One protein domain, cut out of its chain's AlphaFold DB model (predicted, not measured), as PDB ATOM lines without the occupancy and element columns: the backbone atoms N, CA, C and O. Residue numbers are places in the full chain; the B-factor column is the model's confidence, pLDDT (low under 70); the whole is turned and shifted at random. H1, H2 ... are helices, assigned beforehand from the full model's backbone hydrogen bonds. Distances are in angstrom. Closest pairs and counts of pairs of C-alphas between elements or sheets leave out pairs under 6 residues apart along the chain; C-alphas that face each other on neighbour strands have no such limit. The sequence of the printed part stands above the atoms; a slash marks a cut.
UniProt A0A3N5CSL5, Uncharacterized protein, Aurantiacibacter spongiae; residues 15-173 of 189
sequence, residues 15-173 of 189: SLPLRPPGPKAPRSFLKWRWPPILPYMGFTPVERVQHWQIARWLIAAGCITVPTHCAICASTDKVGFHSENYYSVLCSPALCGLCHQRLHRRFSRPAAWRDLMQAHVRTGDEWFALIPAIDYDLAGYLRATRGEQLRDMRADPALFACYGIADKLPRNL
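This is residues 15 to 173 of the 189 residues of an uncharacterized protein of Aurantiacibacter spongiae (UniProt A0A3N5CSL5). Little regular structure is here: a body mostly of loops, with H1 the helix nearest its middle, residues 61 to 96 a long stretch with no named element whose C-alphas lie from 3 to 18 A from the mean of all C-alphas, H2, H3 and H4 gathered at one end and H8 at the other. The 159 printed residues hold eight named helices, H1 to H8, and no named strand; the class is all helix, with 60 residues in named elements. It is compact, radius of gyration of the C-alphas 16.2 A, spanning 46 by 35 by 32 A.

Find H1, residues 45 to 60; it touches no helix. Next, H2, residues 97 to 104, and H3, residues 110 to 120, touch at a steep tilt of 54 degrees, opposite ways; their closest C-alphas, Arg 102 and Trp 113, are 5.8 A apart. H4, residues 127 to 130, is close to H3 but not clearly touching, C-alphas Met 117 and Ala 129 being closest at 6.9 A. H5, residues 138 to 146, and H6, residues 148 to 151, only just touch, only at the corner, with 3 pairs of C-alphas within 8 A, the closest Arg 143 and Leu 150 at 6.7 A; H7, residues 157 to 160, and H8, residues 165 to 168, do likewise, closest Phe 160 and Ala 166 at 5.8 A. Every O i to N i+4 pair is within hydrogen-bond range in H1, H2, H3 and H5; H4, H6, H7 and H8 are too short for one.

From C-alpha 45 at (-18.742, 31.281, -3.654), H1 runs 22.6 A; H3 runs 15.4 A. H8 ends at C-alpha 168, (0.414, 15.577, -1.890).

The C-alphas farthest apart, Pro 23 and Ala 111, are 47.6 A apart. The printed part has no cut, the link H1 to H2 is long, and no printed residue is under 70 in pLDDT.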
ATOM      1  N   SER A  15       3.491  38.552   1.573       93.62
ATOM      2  CA  SER A  15       3.969  37.307   0.970       93.62
ATOM      3  C   SER A  15       4.249  36.288   2.070       93.62
ATOM      4  O   SER A  15       5.102  36.505   2.933       93.62
ATOM      5  N   LEU A  16       3.486  35.196   2.082       92.75
ATOM      6  CA  LEU A  16       3.638  34.126   3.060       92.75
ATOM      7  C   LEU A  16       4.716  33.138   2.597       92.75
ATOM      8  O   LEU A  16       4.620  32.604   1.489       92.75
ATOM      9  N   PRO A  17       5.709  32.821   3.447       92.62
ATOM     10  CA  PRO A  17       6.705  31.819   3.108       92.62
ATOM     11  C   PRO A  17       6.049  30.440   3.027       92.62
ATOM     12  O   PRO A  17       5.338  30.021   3.946       92.62
ATOM     13  N   LEU A  18       6.338  29.727   1.943       93.75
ATOM     14  CA  LEU A  18       5.832  28.388   1.686       93.75
ATOM     15  C   LEU A  18       6.921  27.345   1.952       93.75
ATOM     16  O   LEU A  18       8.068  27.501   1.529       93.75
ATOM     17  N   ARG A  19       6.569  26.280   2.672       94.88
ATOM     18  CA  ARG A  19       7.463  25.171   3.027       94.88
ATOM     19  C   ARG A  19       6.959  23.854   2.435       94.88
ATOM     20  O   ARG A  19       5.748  23.712   2.250       94.88
ATOM     21  N   PRO A  20       7.853  22.876   2.204       95.00
ATOM     22  CA  PRO A  20       7.439  21.542   1.802       95.00
ATOM     23  C   PRO A  20       6.475  20.919   2.822       95.00
ATOM     24  O   PRO A  20       6.617  21.147   4.030       95.00
ATOM     25  N   PRO A  21       5.515  20.104   2.365       95.81
ATOM     26  CA  PRO A  21       4.543  19.474   3.243       95.81
ATOM     27  C   PRO A  21       5.203  18.434   4.151       95.81
ATOM     28  O   PRO A  21       6.004  17.606   3.715       95.81
ATOM     29  N   GLY A  22       4.804  18.427   5.422       94.38
ATOM     30  CA  GLY A  22       5.262  17.446   6.397       94.38
ATOM     31  C   GLY A  22       4.755  16.020   6.119       94.38
ATOM     32  O   GLY A  22       3.796  15.809   5.370       94.38
ATOM     33  N   PRO A  23       5.332  15.000   6.783       93.50
ATOM     34  CA  PRO A  23       4.959  13.595   6.580       93.50
ATOM     35  C   PRO A  23       3.513  13.276   6.994       93.50
ATOM     36  O   PRO A  23       2.946  12.285   6.541       93.50
ATOM     37  N   LYS A  24       2.904  14.121   7.835       93.44
ATOM     38  CA  LYS A  24       1.524  13.993   8.326       93.44
ATOM     39  C   LYS A  24       0.522  14.875   7.564       93.44
ATOM     40  O   LYS A  24      -0.553  15.152   8.091       93.44
ATOM     41  N   ALA A  25       0.860  15.333   6.354       95.56
ATOM     42  CA  ALA A  25      -0.049  16.130   5.533       95.56
ATOM     43  C   ALA A  25      -1.412  15.420   5.343       95.56
ATOM     44  O   ALA A  25      -1.437  14.215   5.063       95.56
ATOM     45  N   PRO A  26      -2.551  16.128   5.491       96.19
ATOM     46  CA  PRO A  26      -3.863  15.510   5.338       96.19
ATOM     47  C   PRO A  26      -4.074  14.936   3.937       96.19
ATOM     48  O   PRO A  26      -3.670  15.529   2.941       96.19
ATOM     49  N   ARG A  27      -4.793  13.815   3.849       95.06
ATOM     50  CA  ARG A  27      -5.127  13.161   2.569       95.06
ATOM     51  C   ARG A  27      -6.404  13.691   1.914       95.06
ATOM     52  O   ARG A  27      -6.791  13.210   0.855       95.06
ATOM     53  N   SER A  28      -7.076  14.646   2.553       94.81
ATOM     54  CA  SER A  28      -8.335  15.219   2.081       94.81
ATOM     55  C   SER A  28      -8.453  16.690   2.450       94.81
ATOM     56  O   SER A  28      -8.083  17.076   3.562       94.81
ATOM     57  N   PHE A  29      -9.057  17.491   1.575       95.00
ATOM     58  CA  PHE A  29      -9.535  18.818   1.950       95.00
ATOM     59  C   PHE A  29     -10.705  18.721   2.929       95.00
ATOM     60  O   PHE A  29     -11.515  17.789   2.866       95.00
ATOM     61  N   LEU A  30     -10.813  19.708   3.819       94.56
ATOM     62  CA  LEU A  30     -11.981  19.852   4.680       94.56
ATOM     63  C   LEU A  30     -13.220  20.170   3.836       94.56
ATOM     64  O   LEU A  30     -13.140  20.885   2.840       94.56
ATOM     65  N   LYS A  31     -14.382  19.665   4.253       92.38
ATOM     66  CA  LYS A  31     -15.665  20.014   3.629       92.38
ATOM     67  C   LYS A  31     -16.185  21.319   4.225       92.38
ATOM     68  O   LYS A  31     -16.178  21.475   5.446       92.38
ATOM     69  N   TRP A  32     -16.664  22.223   3.375       89.81
ATOM     70  CA  TRP A  32     -17.395  23.404   3.825       89.81
ATOM     71  C   TRP A  32     -18.723  22.969   4.457       89.81
ATOM     72  O   TRP A  32     -19.483  22.229   3.837       89.81
ATOM     73  N   ARG A  33     -18.978  23.375   5.705       90.19
ATOM     74  CA  ARG A  33     -20.200  23.012   6.459       90.19
ATOM     75  C   ARG A  33     -21.008  24.222   6.926       90.19
ATOM     76  O   ARG A  33     -21.957  24.069   7.687       90.19
ATOM     77  N   TRP A  34     -20.607  25.417   6.513       87.75
ATOM     78  CA  TRP A  34     -21.299  26.653   6.859       87.75
ATOM     79  C   TRP A  34     -22.312  27.022   5.774       87.75
ATOM     80  O   TRP A  34     -22.255  26.462   4.674       87.75
ATOM     81  N   PRO A  35     -23.227  27.967   6.056       89.81
ATOM     82  CA  PRO A  35     -24.135  28.491   5.046       89.81
ATOM     83  C   PRO A  35     -23.409  28.973   3.779       89.81
ATOM     84  O   PRO A  35     -22.207  29.275   3.832       89.81
ATOM     85  N   PRO A  36     -24.127  29.070   2.645       87.06
ATOM     86  CA  PRO A  36     -23.585  29.641   1.422       87.06
ATOM     87  C   PRO A  36     -22.990  31.027   1.673       87.06
ATOM     88  O   PRO A  36     -23.607  31.884   2.308       87.06
ATOM     89  N   ILE A  37     -21.777  31.239   1.171       90.12
ATOM     90  CA  ILE A  37     -21.119  32.543   1.205       90.12
ATOM     91  C   ILE A  37     -21.484  33.326  -0.052       90.12
ATOM     92  O   ILE A  37     -21.615  32.749  -1.126       90.12
ATOM     93  N   LEU A  38     -21.657  34.639   0.082       90.50
ATOM     94  CA  LEU A  38     -21.942  35.518  -1.054       90.50
ATOM     95  C   LEU A  38     -20.700  35.696  -1.944       90.50
ATOM     96  O   LEU A  38     -19.582  35.440  -1.487       90.50
ATOM     97  N   PRO A  39     -20.844  36.167  -3.189       93.38
ATOM     98  CA  PRO A  39     -19.708  36.676  -3.946       93.38
ATOM     99  C   PRO A  39     -18.984  37.809  -3.201       93.38
ATOM    100  O   PRO A  39     -19.576  38.498  -2.366       93.38
ATOM    101  N   TYR A  40     -17.697  37.996  -3.480       92.62
ATOM    102  CA  TYR A  40     -16.903  39.091  -2.916       92.62
ATOM    103  C   TYR A  40     -15.888  39.561  -3.952       92.62
ATOM    104  O   TYR A  40     -15.100  38.741  -4.405       92.62
ATOM    105  N   MET A  41     -15.907  40.844  -4.330       93.44
ATOM    106  CA  MET A  41     -14.985  41.422  -5.323       93.44
ATOM    107  C   MET A  41     -14.893  40.610  -6.630       93.44
ATOM    108  O   MET A  41     -13.811  40.378  -7.171       93.44
ATOM    109  N   GLY A  42     -16.041  40.103  -7.093       94.75
ATOM    110  CA  GLY A  42     -16.147  39.261  -8.289       94.75
ATOM    111  C   GLY A  42     -15.760  37.791  -8.125       94.75
ATOM    112  O   GLY A  42     -15.968  37.000  -9.048       94.75
ATOM    113  N   PHE A  43     -15.227  37.393  -6.968       95.12
ATOM    114  CA  PHE A  43     -14.963  35.990  -6.663       95.12
ATOM    115  C   PHE A  43     -16.264  35.281  -6.300       95.12
ATOM    116  O   PHE A  43     -17.026  35.721  -5.431       95.12
ATOM    117  N   THR A  44     -16.505  34.153  -6.955       93.62
ATOM    118  CA  THR A  44     -17.664  33.291  -6.750       93.62
ATOM    119  C   THR A  44     -17.595  32.566  -5.402       93.62
ATOM    120  O   THR A  44     -16.513  32.367  -4.841       93.62
ATOM    121  N   PRO A  45     -18.735  32.083  -4.875       92.38
ATOM    122  CA  PRO A  45     -18.742  31.281  -3.654       92.38
ATOM    123  C   PRO A  45     -17.839  30.040  -3.736       92.38
ATOM    124  O   PRO A  45     -17.203  29.680  -2.748       92.38
ATOM    125  N   VAL A  46     -17.750  29.409  -4.913       91.81
ATOM    126  CA  VAL A  46     -16.907  28.226  -5.138       91.81
ATOM    127  C   VAL A  46     -15.428  28.574  -5.002       91.81
ATOM    128  O   VAL A  46     -14.744  27.936  -4.204       91.81
ATOM    129  N   GLU A  47     -14.951  29.616  -5.688       92.88
ATOM    130  CA  GLU A  47     -13.550  30.069  -5.606       92.88
ATOM    131  C   GLU A  47     -13.169  30.405  -4.156       92.88
ATOM    132  O   GLU A  47     -12.131  29.982  -3.647       92.88
ATOM    133  N   ARG A  48     -14.066  31.079  -3.429       93.81
ATOM    134  CA  ARG A  48     -13.845  31.421  -2.021       93.81
ATOM    135  C   ARG A  48     -13.748  30.190  -1.110       93.81
ATOM    136  O   ARG A  48     -12.891  30.144  -0.225       93.81
ATOM    137  N   VAL A  49     -14.600  29.183  -1.319       93.00
ATOM    138  CA  VAL A  49     -14.548  27.917  -0.566       93.00
ATOM    139  C   VAL A  49     -13.281  27.135  -0.893       93.00
ATOM    140  O   VAL A  49     -12.620  26.640   0.019       93.00
ATOM    141  N   GLN A  50     -12.925  27.022  -2.168       92.75
ATOM    142  CA  GLN A  50     -11.733  26.300  -2.593       92.75
ATOM    143  C   GLN A  50     -10.457  26.949  -2.026       92.75
ATOM    144  O   GLN A  50      -9.580  26.238  -1.536       92.75
ATOM    145  N   HIS A  51     -10.381  28.283  -1.983       94.12
ATOM    146  CA  HIS A  51      -9.257  29.002  -1.382       94.12
ATOM    147  C   HIS A  51      -9.139  28.635   0.095       94.12
ATOM    148  O   HIS A  51      -8.068  28.281   0.585       94.12
ATOM    149  N   TRP A  52     -10.271  28.659   0.808       94.44
ATOM    150  CA  TRP A  52     -10.330  28.238   2.201       94.44
ATOM    151  C   TRP A  52      -9.870  26.781   2.376       94.44
ATOM    152  O   TRP A  52      -9.112  26.493   3.303       94.44
ATOM    153  N   GLN A  53     -10.267  25.865   1.488       94.75
ATOM    154  CA  GLN A  53      -9.838  24.464   1.542       94.75
ATOM    155  C   GLN A  53      -8.319  24.325   1.387       94.75
ATOM    156  O   GLN A  53      -7.694  23.628   2.191       94.75
ATOM    157  N   ILE A  54      -7.728  25.011   0.403       94.50
ATOM    158  CA  ILE A  54      -6.282  24.999   0.155       94.50
ATOM    159  C   ILE A  54      -5.538  25.610   1.345       94.50
ATOM    160  O   ILE A  54      -4.639  24.970   1.888       94.50
ATOM    161  N   ALA A  55      -5.950  26.784   1.827       94.75
ATOM    162  CA  ALA A  55      -5.327  27.438   2.975       94.75
ATOM    163  C   ALA A  55      -5.350  26.558   4.236       94.75
ATOM    164  O   ALA A  55      -4.340  26.418   4.928       94.75
ATOM    165  N   ARG A  56      -6.481  25.899   4.523       95.75
ATOM    166  CA  ARG A  56      -6.588  24.972   5.661       95.75
ATOM    167  C   ARG A  56      -5.698  23.750   5.500       95.75
ATOM    168  O   ARG A  56      -5.104  23.314   6.486       95.75
ATOM    169  N   TRP A  57      -5.596  23.213   4.288       96.31
ATOM    170  CA  TRP A  57      -4.700  22.098   4.017       96.31
ATOM    171  C   TRP A  57      -3.233  22.500   4.176       96.31
ATOM    172  O   TRP A  57      -2.506  21.795   4.866       96.31
ATOM    173  N   LEU A  58      -2.816  23.653   3.638       95.88
ATOM    174  CA  LEU A  58      -1.443  24.156   3.758       95.88
ATOM    175  C   LEU A  58      -1.030  24.350   5.221       95.88
ATOM    176  O   LEU A  58       0.073  23.968   5.599       95.88
ATOM    177  N   ILE A  59      -1.924  24.879   6.062       96.12
ATOM    178  CA  ILE A  59      -1.690  24.978   7.510       96.12
ATOM    179  C   ILE A  59      -1.524  23.583   8.125       96.12
ATOM    180  O   ILE A  59      -0.552  23.322   8.831       96.12
ATOM    181  N   ALA A  60      -2.462  22.673   7.860       96.75
ATOM    182  CA  ALA A  60      -2.459  21.339   8.458       96.75
ATOM    183  C   ALA A  60      -1.284  20.466   7.979       96.75
ATOM    184  O   ALA A  60      -0.814  19.601   8.716       96.75
ATOM    185  N   ALA A  61      -0.792  20.702   6.764       96.56
ATOM    186  CA  ALA A  61       0.400  20.073   6.213       96.56
ATOM    187  C   ALA A  61       1.709  20.709   6.716       96.56
ATOM    188  O   ALA A  61       2.779  20.168   6.446       96.56
ATOM    189  N   GLY A  62       1.644  21.821   7.457       96.19
ATOM    190  CA  GLY A  62       2.816  22.557   7.939       96.19
ATOM    191  C   GLY A  62       3.512  23.403   6.867       96.19
ATOM    192  O   GLY A  62       4.625  23.873   7.100       96.19
ATOM    193  N   CYS A  63       2.872  23.607   5.711       95.94
ATOM    194  CA  CYS A  63       3.420  24.377   4.596       95.94
ATOM    195  C   CYS A  63       3.425  25.884   4.878       95.94
ATOM    196  O   CYS A  63       4.325  26.586   4.429       95.94
ATOM    197  N   ILE A  64       2.434  26.380   5.626       95.81
ATOM    198  CA  ILE A  64       2.348  27.774   6.082       95.81
ATOM    199  C   ILE A  64       2.035  27.817   7.578       95.81
ATOM    200  O   ILE A  64       1.454  26.885   8.138       95.81
ATOM    201  N   THR A  65       2.429  28.903   8.242       95.19
ATOM    202  CA  THR A  65       2.202  29.069   9.683       95.19
ATOM    203  C   THR A  65       0.795  29.583   9.975       95.19
ATOM    204  O   THR A  65       0.210  30.329   9.191       95.19
ATOM    205  N   VAL A  66       0.240  29.175  11.119       95.56
ATOM    206  CA  VAL A  66      -0.998  29.772  11.633       95.56
ATOM    207  C   VAL A  66      -0.699  31.225  12.006       95.56
ATOM    208  O   VAL A  66       0.268  31.465  12.733       95.56
ATOM    209  N   PRO A  67      -1.501  32.196  11.544       95.75
ATOM    210  CA  PRO A  67      -1.261  33.587  11.871       95.75
ATOM    211  C   PRO A  67      -1.569  33.849  13.348       95.75
ATOM    212  O   PRO A  67      -2.586  33.395  13.869       95.75
ATOM    213  N   THR A  68      -0.701  34.607  14.015       97.38
ATOM    214  CA  THR A  68      -0.816  34.906  15.455       97.38
ATOM    215  C   THR A  68      -1.133  36.366  15.755       97.38
ATOM    216  O   THR A  68      -1.563  36.664  16.863       97.38
ATOM    217  N   HIS A  69      -0.955  37.267  14.787       98.19
ATOM    218  CA  HIS A  69      -1.154  38.705  14.963       98.19
ATOM    219  C   HIS A  69      -1.946  39.291  13.797       98.19
ATOM    220  O   HIS A  69      -1.728  38.940  12.637       98.19
ATOM    221  N   CYS A  70      -2.858  40.207  14.107       98.50
ATOM    222  CA  CYS A  70      -3.583  40.986  13.117       98.50
ATOM    223  C   CYS A  70      -2.637  41.947  12.383       98.50
ATOM    224  O   CYS A  70      -1.972  42.766  13.012       98.50
ATOM    225  N   ALA A  71      -2.652  41.921  11.056       98.00
ATOM    226  CA  ALA A  71      -1.857  42.783  10.187       98.00
ATOM    227  C   ALA A  71      -2.287  44.263  10.214       98.00
ATOM    228  O   ALA A  71      -1.581  45.101   9.668       98.00
ATOM    229  N   ILE A  72      -3.433  44.588  10.828       98.19
ATOM    230  CA  ILE A  72      -3.925  45.970  10.967       98.19
ATOM    231  C   ILE A  72      -3.668  46.506  12.379       98.19
ATOM    232  O   ILE A  72      -3.085  47.572  12.550       98.19
ATOM    233  N   CYS A  73      -4.116  45.780  13.408       98.12
ATOM    234  CA  CYS A  73      -4.115  46.278  14.788       98.12
ATOM    235  C   CYS A  73      -3.191  45.516  15.745       98.12
ATOM    236  O   CYS A  73      -3.254  45.756  16.947       98.12
ATOM    237  N   ALA A  74      -2.393  44.565  15.247       98.00
ATOM    238  CA  ALA A  74      -1.509  43.690  16.026       98.00
ATOM    239  C   ALA A  74      -2.190  42.806  17.095       98.00
ATOM    240  O   ALA A  74      -1.510  42.047  17.779       98.00
ATOM    241  N   SER A  75      -3.524  42.840  17.220       98.19
ATOM    242  CA  SER A  75      -4.273  41.975  18.140       98.19
ATOM    243  C   SER A  75      -3.992  40.492  17.888       98.19
ATOM    244  O   SER A  75      -3.902  40.061  16.737       98.19
ATOM    245  N   THR A  76      -3.920  39.719  18.971       97.88
ATOM    246  CA  THR A  76      -3.735  38.262  18.970       97.88
ATOM    247  C   THR A  76      -5.048  37.487  19.149       97.88
ATOM    248  O   THR A  76      -5.056  36.258  19.083       97.88
ATOM    249  N   ASP A  77      -6.180  38.174  19.342       96.19
ATOM    250  CA  ASP A  77      -7.479  37.529  19.559       96.19
ATOM    251  C   ASP A  77      -8.107  37.061  18.237       96.19
ATOM    252  O   ASP A  77      -8.362  37.860  17.329       96.19
ATOM    253  N   LYS A  78      -8.391  35.754  18.142       94.62
ATOM    254  CA  LYS A  78      -9.090  35.107  17.011       94.62
ATOM    255  C   LYS A  78      -8.547  35.547  15.646       94.62
ATOM    256  O   LYS A  78      -9.300  36.007  14.783       94.62
ATOM    257  N   VAL A  79      -7.237  35.416  15.461       97.69
ATOM    258  CA  VAL A  79      -6.568  35.764  14.206       97.69
ATOM    259  C   VAL A  79      -6.744  34.642  13.183       97.69
ATOM    260  O   VAL A  79      -6.551  33.463  13.478       97.69
ATOM    261  N   GLY A  80      -7.122  35.009  11.962       95.94
ATOM    262  CA  GLY A  80      -7.217  34.100  10.827       95.94
ATOM    263  C   GLY A  80      -6.828  34.796   9.531       95.94
ATOM    264  O   GLY A  80      -6.788  36.021   9.467       95.94
ATOM    265  N   PHE A  81      -6.539  34.012   8.496       96.69
ATOM    266  CA  PHE A  81      -6.305  34.571   7.172       96.69
ATOM    267  C   PHE A  81      -7.585  35.173   6.591       96.69
ATOM    268  O   PHE A  81      -8.678  34.615   6.732       96.69
ATOM    269  N   HIS A  82      -7.409  36.309   5.934       96.19
ATOM    270  CA  HIS A  82      -8.359  36.972   5.061       96.19
ATOM    271  C   HIS A  82      -7.747  37.062   3.663       96.19
ATOM    272  O   HIS A  82      -6.528  37.145   3.538       96.19
ATOM    273  N   SER A  83      -8.582  37.091   2.630       95.31
ATOM    274  CA  SER A  83      -8.128  37.082   1.241       95.31
ATOM    275  C   SER A  83      -8.796  38.222   0.485       95.31
ATOM    276  O   SER A  83     -10.020  38.251   0.355       95.31
ATOM    277  N   GLU A  84      -7.992  39.159  -0.020       95.44
ATOM    278  CA  GLU A  84      -8.442  40.101  -1.055       95.44
ATOM    279  C   GLU A  84      -8.311  39.476  -2.443       95.44
ATOM    280  O   GLU A  84      -9.212  39.594  -3.265       95.44
ATOM    281  N   ASN A  85      -7.223  38.737  -2.680       95.19
ATOM    282  CA  ASN A  85      -7.023  37.932  -3.876       95.19
ATOM    283  C   ASN A  85      -7.269  36.451  -3.554       95.19
ATOM    284  O   ASN A  85      -6.406  35.781  -2.987       95.19
ATOM    285  N   TYR A  86      -8.434  35.925  -3.930       94.62
ATOM    286  CA  TYR A  86      -8.740  34.515  -3.686       94.62
ATOM    287  C   TYR A  86      -7.963  33.555  -4.595       94.62
ATOM    288  O   TYR A  86      -7.894  32.383  -4.256       94.62
ATOM    289  N   TYR A  87      -7.301  34.020  -5.658       93.94
ATOM    290  CA  TYR A  87      -6.458  33.167  -6.506       93.94
ATOM    291  C   TYR A  87      -5.041  32.938  -5.960       93.94
ATOM    292  O   TYR A  87      -4.281  32.208  -6.581       93.94
ATOM    293  N   SER A  88      -4.669  33.529  -4.816       92.00
ATOM    294  CA  SER A  88      -3.372  33.269  -4.172       92.00
ATOM    295  C   SER A  88      -3.507  33.181  -2.656       92.00
ATOM    296  O   SER A  88      -3.743  34.175  -1.966       92.00
ATOM    297  N   VAL A  89      -3.303  31.981  -2.104       91.62
ATOM    298  CA  VAL A  89      -3.277  31.785  -0.643       91.62
ATOM    299  C   VAL A  89      -2.089  32.503  -0.011       91.62
ATOM    300  O   VAL A  89      -2.210  33.039   1.090       91.62
ATOM    301  N   LEU A  90      -0.959  32.569  -0.716       92.88
ATOM    302  CA  LEU A  90       0.275  33.148  -0.188       92.88
ATOM    303  C   LEU A  90       0.205  34.668  -0.028       92.88
ATOM    304  O   LEU A  90       1.059  35.233   0.645       92.88
ATOM    305  N   CYS A  91      -0.821  35.308  -0.592       94.38
ATOM    306  CA  CYS A  91      -1.053  36.743  -0.489       94.38
ATOM    307  C   CYS A  91      -2.098  37.137   0.570       94.38
ATOM    308  O   CYS A  91      -2.646  38.239   0.532       94.38
ATOM    309  N   SER A  92      -2.422  36.234   1.501       95.62
ATOM    310  CA  SER A  92      -3.526  36.417   2.453       95.62
ATOM    311  C   SER A  92      -3.075  37.110   3.749       95.62
ATOM    312  O   SER A  92      -2.323  36.511   4.525       95.62
ATOM    313  N   PRO A  93      -3.528  38.342   4.051       97.12
ATOM    314  CA  PRO A  93      -3.252  38.980   5.335       97.12
ATOM    315  C   PRO A  93      -3.930  38.283   6.514       97.12
ATOM    316  O   PRO A  93      -5.029  37.739   6.427       97.12
ATOM    317  N   ALA A  94      -3.272  38.348   7.666       97.44
ATOM    318  CA  ALA A  94      -3.816  37.897   8.936       97.44
ATOM    319  C   ALA A  94      -4.702  38.983   9.556       97.44
ATOM    320  O   ALA A  94      -4.244  40.102   9.751       97.44
ATOM    321  N   LEU A  95      -5.944  38.676   9.925       98.38
ATOM    322  CA  LEU A  95      -6.854  39.618  10.578       98.38
ATOM    323  C   LEU A  95      -7.463  39.014  11.842       98.38
ATOM    324  O   LEU A  95      -7.864  37.851  11.855       98.38
ATOM    325  N   CYS A  96      -7.596  39.823  12.896       98.44
ATOM    326  CA  CYS A  96      -8.482  39.494  14.013       98.44
ATOM    327  C   CYS A  96      -9.953  39.619  13.586       98.44
ATOM    328  O   CYS A  96     -10.282  40.316  12.618       98.44
ATOM    329  N   GLY A  97     -10.862  39.001  14.347       97.00
ATOM    330  CA  GLY A  97     -12.294  39.001  14.029       97.00
ATOM    331  C   GLY A  97     -12.911  40.400  13.867       97.00
ATOM    332  O   GLY A  97     -13.755  40.599  12.991       97.00
ATOM    333  N   LEU A  98     -12.465  41.387  14.655       97.00
ATOM    334  CA  LEU A  98     -12.970  42.762  14.573       97.00
ATOM    335  C   LEU A  98     -12.549  43.456  13.270       97.00
ATOM    336  O   LEU A  98     -13.402  43.998  12.565       97.00
ATOM    337  N   CYS A  99     -11.255  43.428  12.933       98.19
ATOM    338  CA  CYS A  99     -10.739  44.023  11.697       98.19
ATOM    339  C   CYS A  99     -11.332  43.337  10.462       98.19
ATOM    340  O   CYS A  99     -11.781  44.020   9.546       98.19
ATOM    341  N   HIS A 100     -11.421  42.005  10.482       97.38
ATOM    342  CA  HIS A 100     -12.025  41.214   9.411       97.38
ATOM    343  C   HIS A 100     -13.492  41.613   9.181       97.38
ATOM    344  O   HIS A 100     -13.906  41.900   8.057       97.38
ATOM    345  N   GLN A 101     -14.283  41.724  10.252       95.81
ATOM    346  CA  GLN A 101     -15.676  42.141  10.131       95.81
ATOM    347  C   GLN A 101     -15.814  43.586   9.624       95.81
ATOM    348  O   GLN A 101     -16.684  43.851   8.795       95.81
ATOM    349  N   ARG A 102     -14.990  44.523  10.115       96.38
ATOM    350  CA  ARG A 102     -15.012  45.925   9.657       96.38
ATOM    351  C   ARG A 102     -14.682  46.030   8.171       96.38
ATOM    352  O   ARG A 102     -15.390  46.731   7.456       96.38
ATOM    353  N   LEU A 103     -13.692  45.274   7.708       95.94
ATOM    354  CA  LEU A 103     -13.305  45.218   6.304       95.94
ATOM    355  C   LEU A 103     -14.435  44.686   5.408       95.94
ATOM    356  O   LEU A 103     -14.773  45.316   4.406       95.94
ATOM    357  N   HIS A 104     -15.092  43.585   5.786       93.62
ATOM    358  CA  HIS A 104     -16.245  43.076   5.028       93.62
ATOM    359  C   HIS A 104     -17.462  44.007   5.070       93.62
ATOM    360  O   HIS A 104     -18.282  43.998   4.156       93.62
ATOM    361  N   ARG A 105     -17.592  44.820   6.121       94.00
ATOM    362  CA  ARG A 105     -18.673  45.800   6.266       94.00
ATOM    363  C   ARG A 105     -18.304  47.185   5.740       94.00
ATOM    364  O   ARG A 105     -19.114  48.089   5.900       94.00
ATOM    365  N   ARG A 106     -17.143  47.381   5.105       95.25
ATOM    366  CA  ARG A 106     -16.676  48.717   4.690       95.25
ATOM    367  C   ARG A 106     -17.661  49.462   3.785       95.25
ATOM    368  O   ARG A 106     -17.770  50.676   3.890       95.25
ATOM    369  N   PHE A 107     -18.432  48.737   2.974       92.56
ATOM    370  CA  PHE A 107     -19.442  49.321   2.087       92.56
ATOM    371  C   PHE A 107     -20.716  49.741   2.828       92.56
ATOM    372  O   PHE A 107     -21.247  50.820   2.592       92.56
ATOM    373  N   SER A 108     -21.202  48.909   3.753       94.00
ATOM    374  CA  SER A 108     -22.438  49.174   4.504       94.00
ATOM    375  C   SER A 108     -22.217  49.992   5.778       94.00
ATOM    376  O   SER A 108     -23.160  50.554   6.331       94.00
ATOM    377  N   ARG A 109     -20.976  50.062   6.269       95.62
ATOM    378  CA  ARG A 109     -20.548  50.824   7.451       95.62
ATOM    379  C   ARG A 109     -19.246  51.587   7.176       95.62
ATOM    380  O   ARG A 109     -18.240  51.344   7.849       95.62
ATOM    381  N   PRO A 110     -19.254  52.543   6.230       95.50
ATOM    382  CA  PRO A 110     -18.049  53.257   5.810       95.50
ATOM    383  C   PRO A 110     -17.420  54.107   6.920       95.50
ATOM    384  O   PRO A 110     -16.204  54.266   6.936       95.50
ATOM    385  N   ALA A 111     -18.211  54.614   7.874       96.50
ATOM    386  CA  ALA A 111     -17.686  55.349   9.029       96.50
ATOM    387  C   ALA A 111     -16.777  54.463   9.900       96.50
ATOM    388  O   ALA A 111     -15.620  54.795  10.116       96.50
ATOM    389  N   ALA A 112     -17.244  53.267  10.279       96.19
ATOM    390  CA  ALA A 112     -16.457  52.335  11.091       96.19
ATOM    391  C   ALA A 112     -15.182  51.842  10.382       96.19
ATOM    392  O   ALA A 112     -14.192  51.510  11.039       96.19
ATOM    393  N   TRP A 113     -15.208  51.764   9.048       96.06
ATOM    394  CA  TRP A 113     -14.008  51.496   8.259       96.06
ATOM    395  C   TRP A 113     -13.041  52.679   8.302       96.06
ATOM    396  O   TRP A 113     -11.870  52.489   8.614       96.06
ATOM    397  N   ARG A 114     -13.534  53.904   8.085       95.88
ATOM    398  CA  ARG A 114     -12.737  55.135   8.161       95.88
ATOM    399  C   ARG A 114     -12.060  55.305   9.519       95.88
ATOM    400  O   ARG A 114     -10.879  55.626   9.544       95.88
ATOM    401  N   ASP A 115     -12.761  55.026  10.614       97.12
ATOM    402  CA  ASP A 115     -12.197  55.110  11.966       97.12
ATOM    403  C   ASP A 115     -11.045  54.111  12.156       97.12
ATOM    404  O   ASP A 115     -10.009  54.435  12.735       97.12
ATOM    405  N   LEU A 116     -11.192  52.888  11.626       96.94
ATOM    406  CA  LEU A 116     -10.110  51.900  11.610       96.94
ATOM    407  C   LEU A 116      -8.922  52.397  10.775       96.94
ATOM    408  O   LEU A 116      -7.785  52.256  11.222       96.94
ATOM    409  N   MET A 117      -9.171  53.004   9.610       96.75
ATOM    410  CA  MET A 117      -8.101  53.571   8.788       96.75
ATOM    411  C   MET A 117      -7.358  54.684   9.531       96.75
ATOM    412  O   MET A 117      -6.136  54.648   9.621       96.75
ATOM    413  N   GLN A 118      -8.081  55.634  10.123       97.44
ATOM    414  CA  GLN A 118      -7.490  56.748  10.870       97.44
ATOM    415  C   GLN A 118      -6.616  56.276  12.038       97.44
ATOM    416  O   GLN A 118      -5.597  56.894  12.328       97.44
ATOM    417  N   ALA A 119      -6.989  55.177  12.694       97.88
ATOM    418  CA  ALA A 119      -6.230  54.638  13.817       97.88
ATOM    419  C   ALA A 119      -4.950  53.883  13.406       97.88
ATOM    420  O   ALA A 119      -3.996  53.824  14.190       97.88
ATOM    421  N   HIS A 120      -4.928  53.270  12.216       98.12
ATOM    422  CA  HIS A 120      -3.919  52.261  11.870       98.12
ATOM    423  C   HIS A 120      -3.070  52.564  10.633       98.12
ATOM    424  O   HIS A 120      -1.972  52.017  10.548       98.12
ATOM    425  N   VAL A 121      -3.512  53.426   9.713       97.69
ATOM    426  CA  VAL A 121      -2.682  53.851   8.572       97.69
ATOM    427  C   VAL A 121      -1.499  54.668   9.066       97.69
ATOM    428  O   VAL A 121      -1.653  55.555   9.907       97.69
ATOM    429  N   ARG A 122      -0.318  54.383   8.523       97.06
ATOM    430  CA  ARG A 122       0.918  55.121   8.777       97.06
ATOM    431  C   ARG A 122       1.412  55.806   7.517       97.06
ATOM    432  O   ARG A 122       1.698  56.997   7.577       97.06
ATOM    433  N   THR A 123       1.485  55.086   6.400       96.81
ATOM    434  CA  THR A 123       2.019  55.633   5.141       96.81
ATOM    435  C   THR A 123       0.957  55.810   4.063       96.81
ATOM    436  O   THR A 123       1.090  56.686   3.214       96.81
ATOM    437  N   GLY A 124      -0.112  55.014   4.104       95.69
ATOM    438  CA  GLY A 124      -1.091  54.923   3.022       95.69
ATOM    439  C   GLY A 124      -0.698  53.915   1.940       95.69
ATOM    440  O   GLY A 124      -1.452  53.744   0.983       95.69
ATOM    441  N   ASP A 125       0.446  53.241   2.092       96.44
ATOM    442  CA  ASP A 125       0.895  52.144   1.225       96.44
ATOM    443  C   ASP A 125       0.539  50.768   1.787       96.44
ATOM    444  O   ASP A 125       0.736  49.750   1.123       96.44
ATOM    445  N   GLU A 126       0.019  50.701   3.011       97.50
ATOM    446  CA  GLU A 126      -0.436  49.440   3.568       97.50
ATOM    447  C   GLU A 126      -1.583  48.884   2.718       97.50
ATOM    448  O   GLU A 126      -2.499  49.617   2.350       97.50
ATOM    449  N   TRP A 127      -1.590  47.573   2.448       97.56
ATOM    450  CA  TRP A 127      -2.612  46.940   1.601       97.56
ATOM    451  C   TRP A 127      -4.044  47.348   1.973       97.56
ATOM    452  O   TRP A 127      -4.861  47.607   1.098       97.56
ATOM    453  N   PHE A 128      -4.345  47.475   3.271       96.94
ATOM    454  CA  PHE A 128      -5.678  47.836   3.746       96.94
ATOM    455  C   PHE A 128      -6.041  49.307   3.483       96.94
ATOM    456  O   PHE A 128      -7.224  49.624   3.402       96.94
ATOM    457  N   ALA A 129      -5.058  50.192   3.297       96.81
ATOM    458  CA  ALA A 129      -5.260  51.574   2.854       96.81
ATOM    459  C   ALA A 129      -5.523  51.684   1.345       96.81
ATOM    460  O   ALA A 129      -6.127  52.658   0.897       96.81
ATOM    461  N   LEU A 130      -5.112  50.673   0.575       96.81
ATOM    462  CA  LEU A 130      -5.244  50.626  -0.882       96.81
ATOM    463  C   LEU A 130      -6.546  49.963  -1.354       96.81
ATOM    464  O   LEU A 130      -6.891  50.052  -2.530       96.81
ATOM    465  N   ILE A 131      -7.281  49.304  -0.455       94.06
ATOM    466  CA  ILE A 131      -8.552  48.645  -0.777       94.06
ATOM    467  C   ILE A 131      -9.612  49.675  -1.183       94.06
ATOM    468  O   ILE A 131      -9.789  50.686  -0.495       94.06
ATOM    469  N   PRO A 132     -10.400  49.405  -2.242       92.00
ATOM    470  CA  PRO A 132     -11.409  50.343  -2.694       92.00
ATOM    471  C   PRO A 132     -12.552  50.451  -1.677       92.00
ATOM    472  O   PRO A 132     -13.036  49.465  -1.106       92.00
ATOM    473  N   ALA A 133     -13.015  51.686  -1.480       87.69
ATOM    474  CA  ALA A 133     -14.180  52.001  -0.652       87.69
ATOM    475  C   ALA A 133     -15.518  51.666  -1.335       87.69
ATOM    476  O   ALA A 133     -16.567  51.758  -0.702       87.69
ATOM    477  N   ILE A 134     -15.477  51.280  -2.611       89.31
ATOM    478  CA  ILE A 134     -16.605  50.797  -3.410       89.31
ATOM    479  C   ILE A 134     -16.323  49.368  -3.876       89.31
ATOM    480  O   ILE A 134     -15.170  48.927  -3.851       89.31
ATOM    481  N   ASP A 135     -17.368  48.645  -4.269       89.31
ATOM    482  CA  ASP A 135     -17.189  47.305  -4.822       89.31
ATOM    483  C   ASP A 135     -16.404  47.375  -6.139       89.31
ATOM    484  O   ASP A 135     -16.558  48.315  -6.924       89.31
ATOM    485  N   TYR A 136     -15.530  46.399  -6.349       94.00
ATOM    486  CA  TYR A 136     -14.665  46.314  -7.519       94.00
ATOM    487  C   TYR A 136     -14.481  44.850  -7.899       94.00
ATOM    488  O   TYR A 136     -14.141  44.021  -7.050       94.00
ATOM    489  N   ASP A 137     -14.672  44.540  -9.179       96.12
ATOM    490  CA  ASP A 137     -14.507  43.192  -9.725       96.12
ATOM    491  C   ASP A 137     -13.018  42.853  -9.918       96.12
ATOM    492  O   ASP A 137     -12.485  42.836 -11.030       96.12
ATOM    493  N   LEU A 138     -12.320  42.606  -8.804       96.31
ATOM    494  CA  LEU A 138     -10.907  42.226  -8.823       96.31
ATOM    495  C   LEU A 138     -10.712  40.869  -9.503       96.31
ATOM    496  O   LEU A 138      -9.732  40.678 -10.216       96.31
ATOM    497  N   ALA A 139     -11.644  39.936  -9.317       96.12
ATOM    498  CA  ALA A 139     -11.562  38.632  -9.956       96.12
ATOM    499  C   ALA A 139     -11.654  38.746 -11.487       96.12
ATOM    500  O   ALA A 139     -10.862  38.129 -12.197       96.12
ATOM    501  N   GLY A 140     -12.576  39.564 -12.001       96.50
ATOM    502  CA  GLY A 140     -12.712  39.868 -13.425       96.50
ATOM    503  C   GLY A 140     -11.474  40.557 -13.984       96.50
ATOM    504  O   GLY A 140     -10.964  40.137 -15.020       96.50
ATOM    505  N   TYR A 141     -10.927  41.534 -13.254       96.62
ATOM    506  CA  TYR A 141      -9.649  42.160 -13.597       96.62
ATOM    507  C   TYR A 141      -8.512  41.132 -13.716       96.62
ATOM    508  O   TYR A 141      -7.790  41.113 -14.715       96.62
ATOM    509  N   LEU A 142      -8.364  40.240 -12.729       95.62
ATOM    510  CA  LEU A 142      -7.321  39.211 -12.724       95.62
ATOM    511  C   LEU A 142      -7.492  38.220 -13.879       95.62
ATOM    512  O   LEU A 142      -6.515  37.907 -14.551       95.62
ATOM    513  N   ARG A 143      -8.715  37.760 -14.159       94.62
ATOM    514  CA  ARG A 143      -8.983  36.859 -15.290       94.62
ATOM    515  C   ARG A 143      -8.680  37.518 -16.635       94.62
ATOM    516  O   ARG A 143      -8.052  36.896 -17.484       94.62
ATOM    517  N   ALA A 144      -9.044  38.788 -16.804       95.81
ATOM    518  CA  ALA A 144      -8.768  39.534 -18.029       95.81
ATOM    519  C   ALA A 144      -7.266  39.773 -18.268       95.81
ATOM    520  O   ALA A 144      -6.821  39.781 -19.411       95.81
ATOM    521  N   THR A 145      -6.484  39.973 -17.203       95.56
ATOM    522  CA  THR A 145      -5.063  40.358 -17.306       95.56
ATOM    523  C   THR A 145      -4.091  39.187 -17.189       95.56
ATOM    524  O   THR A 145      -2.991  39.245 -17.733       95.56
ATOM    525  N   ARG A 146      -4.474  38.121 -16.481       92.44
ATOM    526  CA  ARG A 146      -3.617  36.961 -16.174       92.44
ATOM    527  C   ARG A 146      -4.183  35.643 -16.711       92.44
ATOM    528  O   ARG A 146      -3.476  34.638 -16.692       92.44
ATOM    529  N   GLY A 147      -5.412  35.655 -17.228       89.88
ATOM    530  CA  GLY A 147      -6.077  34.532 -17.883       89.88
ATOM    531  C   GLY A 147      -7.070  33.765 -16.997       89.88
ATOM    532  O   GLY A 147      -7.007  33.776 -15.767       89.88
ATOM    533  N   GLU A 148      -8.007  33.075 -17.652       86.88
ATOM    534  CA  GLU A 148      -9.101  32.310 -17.028       86.88
ATOM    535  C   GLU A 148      -8.626  31.087 -16.229       86.88
ATOM    536  O   GLU A 148      -9.316  30.629 -15.317       86.88
ATOM    537  N   GLN A 149      -7.428  30.571 -16.513       83.62
ATOM    538  CA  GLN A 149      -6.850  29.423 -15.813       83.62
ATOM    539  C   GLN A 149      -6.656  29.665 -14.308       83.62
ATOM    540  O   GLN A 149      -6.564  28.707 -13.549       83.62
ATOM    541  N   LEU A 150      -6.672  30.926 -13.854       83.94
ATOM    542  CA  LEU A 150      -6.639  31.282 -12.430       83.94
ATOM    543  C   LEU A 150      -7.805  30.705 -11.614       83.94
ATOM    544  O   LEU A 150      -7.692  30.568 -10.396       83.94
ATOM    545  N   ARG A 151      -8.918  30.349 -12.267       83.31
ATOM    546  CA  ARG A 151     -10.061  29.705 -11.605       83.31
ATOM    547  C   ARG A 151      -9.705  28.320 -11.073       83.31
ATOM    548  O   ARG A 151     -10.273  27.898 -10.067       83.31
ATOM    549  N   ASP A 152      -8.753  27.636 -11.705       83.31
ATOM    550  CA  ASP A 152      -8.168  26.427 -11.143       83.31
ATOM    551  C   ASP A 152      -7.035  26.800 -10.186       83.31
ATOM    552  O   ASP A 152      -5.863  26.861 -10.544       83.31
ATOM    553  N   MET A 153      -7.369  27.016  -8.920       79.62
ATOM    554  CA  MET A 153      -6.351  27.320  -7.912       79.62
ATOM    555  C   MET A 153      -5.413  26.150  -7.621       79.62
ATOM    556  O   MET A 153      -4.391  26.343  -6.967       79.62
ATOM    557  N   ARG A 154      -5.723  24.931  -8.086       77.62
ATOM    558  CA  ARG A 154      -4.751  23.835  -8.033       77.62
ATOM    559  C   ARG A 154      -3.644  24.057  -9.040       77.62
ATOM    560  O   ARG A 154      -2.602  23.465  -8.822       77.62
ATOM    561  N   ALA A 155      -3.870  24.880 -10.066       75.81
ATOM    562  CA  ALA A 155      -2.913  25.299 -11.078       75.81
ATOM    563  C   ALA A 155      -2.104  26.552 -10.670       75.81
ATOM    564  O   ALA A 155      -1.295  27.012 -11.472       75.81
ATOM    565  N   ASP A 156      -2.281  27.095  -9.450       81.06
ATOM    566  CA  ASP A 156      -1.500  28.242  -8.961       81.06
ATOM    567  C   ASP A 156       0.004  27.907  -9.000       81.06
ATOM    568  O   ASP A 156       0.462  27.069  -8.210       81.06
ATOM    569  N   PRO A 157       0.801  28.556  -9.875       78.12
ATOM    570  CA  PRO A 157       2.225  28.270 -10.019       78.12
ATOM    571  C   PRO A 157       2.996  28.382  -8.703       78.12
ATOM    572  O   PRO A 157       3.979  27.665  -8.503       78.12
ATOM    573  N   ALA A 158       2.542  29.232  -7.776       78.12
ATOM    574  CA  ALA A 158       3.177  29.394  -6.478       78.12
ATOM    575  C   ALA A 158       3.073  28.125  -5.612       78.12
ATOM    576  O   ALA A 158       3.994  27.829  -4.848       78.12
ATOM    577  N   LEU A 159       2.004  27.333  -5.761       80.25
ATOM    578  CA  LEU A 159       1.874  26.037  -5.091       80.25
ATOM    579  C   LEU A 159       2.825  24.988  -5.681       80.25
ATOM    580  O   LEU A 159       3.333  24.152  -4.935       80.25
ATOM    581  N   PHE A 160       3.105  25.041  -6.988       78.56
ATOM    582  CA  PHE A 160       4.040  24.117  -7.654       78.56
ATOM    583  C   PHE A 160       5.504  24.498  -7.478       78.56
ATOM    584  O   PHE A 160       6.369  23.630  -7.559       78.56
ATOM    585  N   ALA A 161       5.792  25.772  -7.212       78.88
ATOM    586  CA  ALA A 161       7.151  26.236  -6.956       78.88
ATOM    587  C   ALA A 161       7.768  25.591  -5.699       78.88
ATOM    588  O   ALA A 161       8.991  25.527  -5.572       78.88
ATOM    589  N   CYS A 162       6.946  25.091  -4.769       81.81
ATOM    590  CA  CYS A 162       7.415  24.379  -3.588       81.81
ATOM    591  C   CYS A 162       7.376  22.858  -3.794       81.81
ATOM    592  O   CYS A 162       6.316  22.252  -3.979       81.81
ATOM    593  N   TYR A 163       8.552  22.231  -3.709       82.50
ATOM    594  CA  TYR A 163       8.727  20.795  -3.906       82.50
ATOM    595  C   TYR A 163       7.779  19.952  -3.033       82.50
ATOM    596  O   TYR A 163       7.678  20.141  -1.817       82.50
ATOM    597  N   GLY A 164       7.100  18.989  -3.665       83.62
ATOM    598  CA  GLY A 164       6.265  17.986  -3.003       83.62
ATOM    599  C   GLY A 164       4.853  18.434  -2.614       83.62
ATOM    600  O   GLY A 164       4.080  17.596  -2.143       83.62
ATOM    601  N   ILE A 165       4.475  19.709  -2.801       87.38
ATOM    602  CA  ILE A 165       3.085  20.150  -2.578       87.38
ATOM    603  C   ILE A 165       2.155  19.509  -3.604       87.38
ATOM    604  O   ILE A 165       1.198  18.842  -3.211       87.38
ATOM    605  N   ALA A 166       2.462  19.657  -4.894       85.19
ATOM    606  CA  ALA A 166       1.650  19.121  -5.986       85.19
ATOM    607  C   ALA A 166       1.365  17.617  -5.824       85.19
ATOM    608  O   ALA A 166       0.221  17.184  -5.952       85.19
ATOM    609  N   ASP A 167       2.381  16.847  -5.429       86.38
ATOM    610  CA  ASP A 167       2.295  15.392  -5.250       86.38
ATOM    611  C   ASP A 167       1.401  14.967  -4.078       86.38
ATOM    612  O   ASP A 167       0.921  13.832  -4.025       86.38
ATOM    613  N   LYS A 168       1.191  15.859  -3.104       89.69
ATOM    614  CA  LYS A 168       0.414  15.577  -1.890       89.69
ATOM    615  C   LYS A 168      -0.950  16.253  -1.860       89.69
ATOM    616  O   LYS A 168      -1.731  15.942  -0.957       89.69
ATOM    617  N   LEU A 169      -1.257  17.148  -2.802       89.06
ATOM    618  CA  LEU A 169      -2.546  17.834  -2.830       89.06
ATOM    619  C   LEU A 169      -3.690  16.816  -3.003       89.06
ATOM    620  O   LEU A 169      -3.716  16.061  -3.982       89.06
ATOM    621  N   PRO A 170      -4.678  16.793  -2.089       89.94
ATOM    622  CA  PRO A 170      -5.825  15.903  -2.206       89.94
ATOM    623  C   PRO A 170      -6.631  16.151  -3.480       89.94
ATOM    624  O   PRO A 170      -6.617  17.251  -4.026       89.94
ATOM    625  N   ARG A 171      -7.392  15.147  -3.932       87.81
ATOM    626  CA  ARG A 171      -8.254  15.260  -5.126       87.81
ATOM    627  C   ARG A 171      -9.650  15.817  -4.851       87.81
ATOM    628  O   ARG A 171     -10.287  16.307  -5.770       87.81
ATOM    629  N   ASN A 172     -10.104  15.798  -3.600       87.69
ATOM    630  CA  ASN A 172     -11.474  16.140  -3.203       87.69
ATOM    631  C   ASN A 172     -11.705  17.655  -3.003       87.69
ATOM    632  O   ASN A 172     -12.292  18.067  -1.997       87.69
ATOM    633  N   LEU A 173     -11.191  18.495  -3.906       85.44
ATOM    634  CA  LEU A 173     -11.424  19.939  -3.841       85.44
ATOM    635  C   LEU A 173     -12.866  20.231  -4.281       85.44
ATOM    636  O   LEU A 173     -13.330  19.732  -5.305       85.44
TER     637      LEU A 173